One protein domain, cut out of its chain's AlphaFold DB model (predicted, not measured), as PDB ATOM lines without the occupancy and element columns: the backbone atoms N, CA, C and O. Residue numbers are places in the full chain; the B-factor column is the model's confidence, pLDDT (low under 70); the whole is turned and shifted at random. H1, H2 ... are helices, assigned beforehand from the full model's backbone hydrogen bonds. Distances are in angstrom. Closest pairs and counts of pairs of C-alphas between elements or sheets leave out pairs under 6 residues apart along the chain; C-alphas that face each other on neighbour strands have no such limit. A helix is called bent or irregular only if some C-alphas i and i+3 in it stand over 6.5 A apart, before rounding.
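AT A GLANCE: This is residues 412 to 460 of the 469 residues of the protein "DUF4373 domain-containing protein" of Enterococcus asini ATCC 700915 (UniProt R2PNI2). A long, kinked helix, H1, has a shorter helix, H2, packed at a steep tilt on its residues 415 to 422, and a short helix of four residues, H3, packs on both, on H1 at residues 412 to 416 and on H2 near Glu 441. The two links swing round opposite sides of this three-helix core. The printed part has 49 residues with three named helices, H1, H2, H3 along the chain, and no named strand: all helix. It is compact and rounded, with a radius of gyration of the C-alphas of 9.8 A and spans of 27 by 24 by 18 A.

HOW THE PARTS SIT: H1, residues 412 to 428, has a kink of 61 degrees near residue 422 and is irregular: C-alphas 424 and 427 are 9.7 A apart. H2, residues 439 to 446, touches H1 at residues 415 to 422 alone, a steep tilt of 56 degrees, the same way; the closest C-alphas, of Lys 419 and Ile 445, are 4.7 A apart. H3, residues 455 to 458, touches H1 at residues 412 to 416 alone, the closest C-alphas being Lys 412 and Tyr 457, 6.2 A. H3 touches H2 too, closest at the C-alphas of Glu 441 and Val 456, 6.2 A. Every O i to N i+4 pair is within hydrogen-bond range in H2, and 11 of 13 in H1; H3 is too short for such a pair.

IN THESE COORDINATES: H1 runs 22.4 A from C-alpha 412 at (43.490, -16.562, 24.093), H2 10.7 A and H3 4.9 A, to C-alpha 458 at (41.153, -22.066, 28.650).

THE WHOLE: The C-alphas of Gly 428 and Glu 459, the two farthest apart, are 27.2 A apart. The printed part has no cut, both links are short, and no printed residue is under 70 in pLDDT.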
ATOM      1  N   LYS A 412      42.535 -15.688  23.399       87.38
ATOM      2  CA  LYS A 412      43.490 -16.562  24.093       87.38
ATOM      3  C   LYS A 412      44.954 -16.318  23.710       87.38
ATOM      4  O   LYS A 412      45.826 -16.332  24.574       87.38
ATOM      5  N   THR A 413      45.241 -16.054  22.436       84.62
ATOM      6  CA  THR A 413      46.605 -15.727  21.978       84.62
ATOM      7  C   THR A 413      47.056 -14.366  22.512       84.62
ATOM      8  O   THR A 413      48.210 -14.221  22.911       84.62
ATOM      9  N   TRP A 414      46.147 -13.388  22.579       88.62
ATOM     10  CA  TRP A 414      46.427 -12.087  23.184       88.62
ATOM     11  C   TRP A 414      46.703 -12.216  24.690       88.62
ATOM     12  O   TRP A 414      47.756 -11.767  25.134       88.62
ATOM     13  N   LEU A 415      45.846 -12.913  25.451       89.38
ATOM     14  CA  LEU A 415      46.047 -13.169  26.888       89.38
ATOM     15  C   LEU A 415      47.388 -13.849  27.186       89.38
ATOM     16  O   LEU A 415      48.097 -13.434  28.104       89.38
ATOM     17  N   ARG A 416      47.759 -14.863  26.392       89.75
ATOM     18  CA  ARG A 416      49.066 -15.520  26.506       89.75
ATOM     19  C   ARG A 416      50.209 -14.518  26.359       89.75
ATOM     20  O   ARG A 416      51.112 -14.514  27.189       89.75
ATOM     21  N   LEU A 417      50.157 -13.675  25.327       90.06
ATOM     22  CA  LEU A 417      51.182 -12.666  25.079       90.06
ATOM     23  C   LEU A 417      51.276 -11.666  26.239       90.06
ATOM     24  O   LEU A 417      52.383 -11.372  26.672       90.06
ATOM     25  N   GLN A 418      50.145 -11.199  26.786       91.44
ATOM     26  CA  GLN A 418      50.156 -10.294  27.943       91.44
ATOM     27  C   GLN A 418      50.834 -10.943  29.159       91.44
ATOM     28  O   GLN A 418      51.660 -10.310  29.813       91.44
ATOM     29  N   LYS A 419      50.543 -12.221  29.441       90.62
ATOM     30  CA  LYS A 419      51.169 -12.948  30.553       90.62
ATOM     31  C   LYS A 419      52.665 -13.194  30.331       90.62
ATOM     32  O   LYS A 419      53.453 -12.979  31.245       90.62
ATOM     33  N   GLU A 420      53.079 -13.596  29.128       90.31
ATOM     34  CA  GLU A 420      54.503 -13.755  28.792       90.31
ATOM     35  C   GLU A 420      55.255 -12.408  28.862       90.31
ATOM     36  O   GLU A 420      56.389 -12.365  29.336       90.31
ATOM     37  N   CYS A 421      54.616 -11.297  28.476       88.44
ATOM     38  CA  CYS A 421      55.160  -9.948  28.641       88.44
ATOM     39  C   CYS A 421      55.276  -9.523  30.113       88.44
ATOM     40  O   CYS A 421      56.316  -8.979  30.483       88.44
ATOM     41  N   TYR A 422      54.276  -9.814  30.954       89.81
ATOM     42  CA  TYR A 422      54.351  -9.575  32.400       89.81
ATOM     43  C   TYR A 422      55.498 -10.364  33.041       89.81
ATOM     44  O   TYR A 422      56.368  -9.774  33.669       89.81
ATOM     45  N   LEU A 423      55.572 -11.677  32.797       86.56
ATOM     46  CA  LEU A 423      56.639 -12.539  33.326       86.56
ATOM     47  C   LEU A 423      58.048 -12.120  32.861       86.56
ATOM     48  O   LEU A 423      59.033 -12.433  33.525       86.56
ATOM     49  N   PHE A 424      58.162 -11.423  31.725       87.50
ATOM     50  CA  PHE A 424      59.433 -10.908  31.212       87.50
ATOM     51  C   PHE A 424      59.805  -9.512  31.749       87.50
ATOM     52  O   PHE A 424      60.992  -9.220  31.889       87.50
ATOM     53  N   MET A 425      58.826  -8.642  32.025       84.12
ATOM     54  CA  MET A 425      59.050  -7.237  32.420       84.12
ATOM     55  C   MET A 425      58.776  -6.936  33.905       84.12
ATOM     56  O   MET A 425      59.196  -5.885  34.392       84.12
ATOM     57  N   GLY A 426      58.123  -7.845  34.629       83.50
ATOM     58  CA  GLY A 426      57.780  -7.721  36.047       83.50
ATOM     59  C   GLY A 426      56.683  -6.691  36.342       83.50
ATOM     60  O   GLY A 426      55.936  -6.268  35.459       83.50
ATOM     61  N   GLU A 427      56.624  -6.249  37.604       80.75
ATOM     62  CA  GLU A 427      55.603  -5.338  38.163       80.75
ATOM     63  C   GLU A 427      55.435  -3.995  37.418       80.75
ATOM     64  O   GLU A 427      54.442  -3.300  37.618       80.75
ATOM     65  N   GLY A 428      56.387  -3.612  36.560       77.81
ATOM     66  CA  GLY A 428      56.328  -2.392  35.745       77.81
ATOM     67  C   GLY A 428      55.574  -2.526  34.416       77.81
ATOM     68  O   GLY A 428      55.564  -1.572  33.638       77.81
ATOM     69  N   TYR A 429      54.996  -3.690  34.106       87.75
ATOM     70  CA  TYR A 429      54.276  -3.918  32.854       87.75
ATOM     71  C   TYR A 429      52.803  -3.499  32.921       87.75
ATOM     72  O   TYR A 429      52.029  -4.028  33.716       87.75
ATOM     73  N   GLU A 430      52.399  -2.617  32.007       85.75
ATOM     74  CA  GLU A 430      50.993  -2.295  31.752       85.75
ATOM     75  C   GLU A 430      50.449  -3.147  30.594       85.75
ATOM     76  O   GLU A 430      51.015  -3.174  29.498       85.75
ATOM     77  N   VAL A 431      49.327  -3.831  30.836       85.25
ATOM     78  CA  VAL A 431      48.606  -4.623  29.828       85.25
ATOM     79  C   VAL A 431      48.120  -3.742  28.669       85.25
ATOM     80  O   VAL A 431      47.579  -2.654  28.867       85.25
ATOM     81  N   ASP A 432      48.294  -4.251  27.450       81.00
ATOM     82  CA  ASP A 432      47.893  -3.627  26.189       81.00
ATOM     83  C   ASP A 432      46.392  -3.270  26.154       81.00
ATOM     84  O   ASP A 432      45.544  -3.943  26.736       81.00
ATOM     85  N   THR A 433      46.045  -2.222  25.411       76.00
ATOM     86  CA  THR A 433      44.662  -1.722  25.292       76.00
ATOM     87  C   THR A 433      43.935  -2.215  24.037       76.00
ATOM     88  O   THR A 433      42.787  -1.836  23.811       76.00
ATOM     89  N   SER A 434      44.550  -3.093  23.229       75.75
ATOM     90  CA  SER A 434      43.915  -3.681  22.032       75.75
ATOM     91  C   SER A 434      42.629  -4.470  22.323       75.75
ATOM     92  O   SER A 434      41.811  -4.652  21.421       75.75
ATOM     93  N   TYR A 435      42.455  -4.941  23.560       76.69
ATOM     94  CA  TYR A 435      41.228  -5.548  24.077       76.69
ATOM     95  C   TYR A 435      40.907  -4.928  25.437       76.69
ATOM     96  O   TYR A 435      41.798  -4.446  26.130       76.69
ATOM     97  N   THR A 436      39.642  -4.974  25.852       80.88
ATOM     98  CA  THR A 436      39.245  -4.663  27.231       80.88
ATOM     99  C   THR A 436      39.303  -5.946  28.071       80.88
ATOM    100  O   THR A 436      38.395  -6.786  27.940       80.88
ATOM    101  N   PRO A 437      40.341  -6.157  28.903       84.00
ATOM    102  CA  PRO A 437      40.415  -7.331  29.758       84.00
ATOM    103  C   PRO A 437      39.410  -7.217  30.906       84.00
ATOM    104  O   PRO A 437      39.169  -6.146  31.466       84.00
ATOM    105  N   THR A 438      38.819  -8.345  31.271       86.81
ATOM    106  CA  THR A 438      38.001  -8.473  32.477       86.81
ATOM    107  C   THR A 438      38.886  -8.444  33.732       86.81
ATOM    108  O   THR A 438      40.072  -8.776  33.664       86.81
ATOM    109  N   PRO A 439      38.332  -8.123  34.917       87.06
ATOM    110  CA  PRO A 439      39.090  -8.174  36.171       87.06
ATOM    111  C   PRO A 439      39.704  -9.552  36.470       87.06
ATOM    112  O   PRO A 439      40.764  -9.622  37.084       87.06
ATOM    113  N   ALA A 440      39.069 -10.639  36.013       86.12
ATOM    114  CA  ALA A 440      39.589 -12.000  36.152       86.12
ATOM    115  C   ALA A 440      40.789 -12.266  35.225       86.12
ATOM    116  O   ALA A 440      41.778 -12.848  35.663       86.12
ATOM    117  N   GLU A 441      40.737 -11.799  33.972       88.38
ATOM    118  CA  GLU A 441      41.869 -11.876  33.035       88.38
ATOM    119  C   GLU A 441      43.063 -11.044  33.521       88.38
ATOM    120  O   GLU A 441      44.186 -11.536  33.491       88.38
ATOM    121  N   LEU A 442      42.833  -9.828  34.036       88.00
ATOM    122  CA  LEU A 442      43.892  -9.006  34.640       88.00
ATOM    123  C   LEU A 442      44.537  -9.702  35.845       88.00
ATOM    124  O   LEU A 442      45.761  -9.766  35.927       88.00
ATOM    125  N   ALA A 443      43.730 -10.260  36.753       88.56
ATOM    126  CA  ALA A 443      44.243 -11.013  37.894       88.56
ATOM    127  C   ALA A 443      45.078 -12.229  37.452       88.56
ATOM    128  O   ALA A 443      46.144 -12.468  38.008       88.56
ATOM    129  N   TRP A 444      44.644 -12.956  36.415       91.50
ATOM    130  CA  TRP A 444      45.389 -14.097  35.873       91.50
ATOM    131  C   TRP A 444      46.687 -13.697  35.146       91.50
ATOM    132  O   TRP A 444      47.679 -14.422  35.239       91.50
ATOM    133  N   ILE A 445      46.718 -12.552  34.450       90.19
ATOM    134  CA  ILE A 445      47.937 -12.029  33.805       90.19
ATOM    135  C   ILE A 445      48.998 -11.698  34.861       90.19
ATOM    136  O   ILE A 445      50.135 -12.143  34.725       90.19
ATOM    137  N   TYR A 446      48.618 -10.970  35.916       89.75
ATOM    138  CA  TYR A 446      49.545 -10.501  36.954       89.75
ATOM    139  C   TYR A 446      49.878 -11.551  38.035       89.75
ATOM    140  O   TYR A 446      50.755 -11.325  38.865       89.75
ATOM    141  N   GLN A 447      49.212 -12.710  38.043       87.12
ATOM    142  CA  GLN A 447      49.513 -13.802  38.973       87.12
ATOM    143  C   GLN A 447      50.587 -14.736  38.395       87.12
ATOM    144  O   GLN A 447      50.304 -15.530  37.495       87.12
ATOM    145  N   GLU A 448      51.804 -14.685  38.940       80.38
ATOM    146  CA  GLU A 448      52.951 -15.486  38.474       80.38
ATOM    147  C   GLU A 448      52.671 -17.000  38.502       80.38
ATOM    148  O   GLU A 448      52.871 -17.677  37.495       80.38
ATOM    149  N   ASP A 449      52.101 -17.504  39.602       81.06
ATOM    150  CA  ASP A 449      51.816 -18.934  39.815       81.06
ATOM    151  C   ASP A 449      50.641 -19.493  38.986       81.06
ATOM    152  O   ASP A 449      50.397 -20.700  38.991       81.06
ATOM    153  N   ALA A 450      49.852 -18.647  38.313       81.12
ATOM    154  CA  ALA A 450      48.650 -19.106  37.618       81.12
ATOM    155  C   ALA A 450      48.983 -19.739  36.258       81.12
ATOM    156  O   ALA A 450      49.393 -19.050  35.322       81.12
ATOM    157  N   ASP A 451      48.750 -21.041  36.132       83.19
ATOM    158  CA  ASP A 451      49.036 -21.817  34.924       83.19
ATOM    159  C   ASP A 451      48.116 -21.509  33.719       83.19
ATOM    160  O   ASP A 451      47.182 -20.701  33.769       83.19
ATOM    161  N   TYR A 452      48.402 -22.191  32.606       85.94
ATOM    162  CA  TYR A 452      47.611 -22.177  31.372       85.94
ATOM    163  C   TYR A 452      46.481 -23.230  31.347       85.94
ATOM    164  O   TYR A 452      45.852 -23.416  30.303       85.94
ATOM    165  N   GLU A 453      46.216 -23.926  32.455       83.56
ATOM    166  CA  GLU A 453      45.051 -24.812  32.612       83.56
ATOM    167  C   GLU A 453      43.863 -24.065  33.246       83.56
ATOM    168  O   GLU A 453      42.708 -24.446  33.044       83.56
ATOM    169  N   ASN A 454      44.134 -22.939  33.915       86.31
ATOM    170  CA  ASN A 454      43.155 -22.030  34.500       86.31
ATOM    171  C   ASN A 454      41.954 -21.730  33.560       86.31
ATOM    172  O   ASN A 454      42.168 -21.358  32.396       86.31
ATOM    173  N   PRO A 455      40.695 -21.817  34.049       82.62
ATOM    174  CA  PRO A 455      39.488 -21.574  33.249       82.62
ATOM    175  C   PRO A 455      39.486 -20.211  32.545       82.62
ATOM    176  O   PRO A 455      39.086 -20.124  31.387       82.62
ATOM    177  N   VAL A 456      40.031 -19.166  33.181       84.25
ATOM    178  CA  VAL A 456      40.118 -17.805  32.616       84.25
ATOM    179  C   VAL A 456      40.875 -17.784  31.281       84.25
ATOM    180  O   VAL A 456      40.520 -17.029  30.379       84.25
ATOM    181  N   TYR A 457      41.890 -18.637  31.122       85.12
ATOM    182  CA  TYR A 457      42.665 -18.752  29.887       85.12
ATOM    183  C   TYR A 457      42.136 -19.845  28.948       85.12
ATOM    184  O   TYR A 457      42.197 -19.711  27.720       85.12
ATOM    185  N   THR A 458      41.624 -20.956  29.485       83.00
ATOM    186  CA  THR A 458      41.153 -22.066  28.650       83.00
ATOM    187  C   THR A 458      39.825 -21.757  27.957       83.00
ATOM    188  O   THR A 458      39.683 -22.122  26.786       83.00
ATOM    189  N   GLU A 459      38.929 -21.011  28.610       79.94
ATOM    190  CA  GLU A 459      37.600 -20.613  28.120       79.94
ATOM    191  C   GLU A 459      37.593 -19.303  27.309       79.94
ATOM    192  O   GLU A 459      36.581 -18.980  26.690       79.94
ATOM    193  N   ALA A 460      38.723 -18.589  27.221       72.25
ATOM    194  CA  ALA A 460      38.853 -17.258  26.606       72.25
ATOM    195  C   ALA A 460      38.367 -17.118  25.142       72.25
ATOM    196  O   ALA A 460      38.206 -16.000  24.658       72.25
TER     197      ALA A 460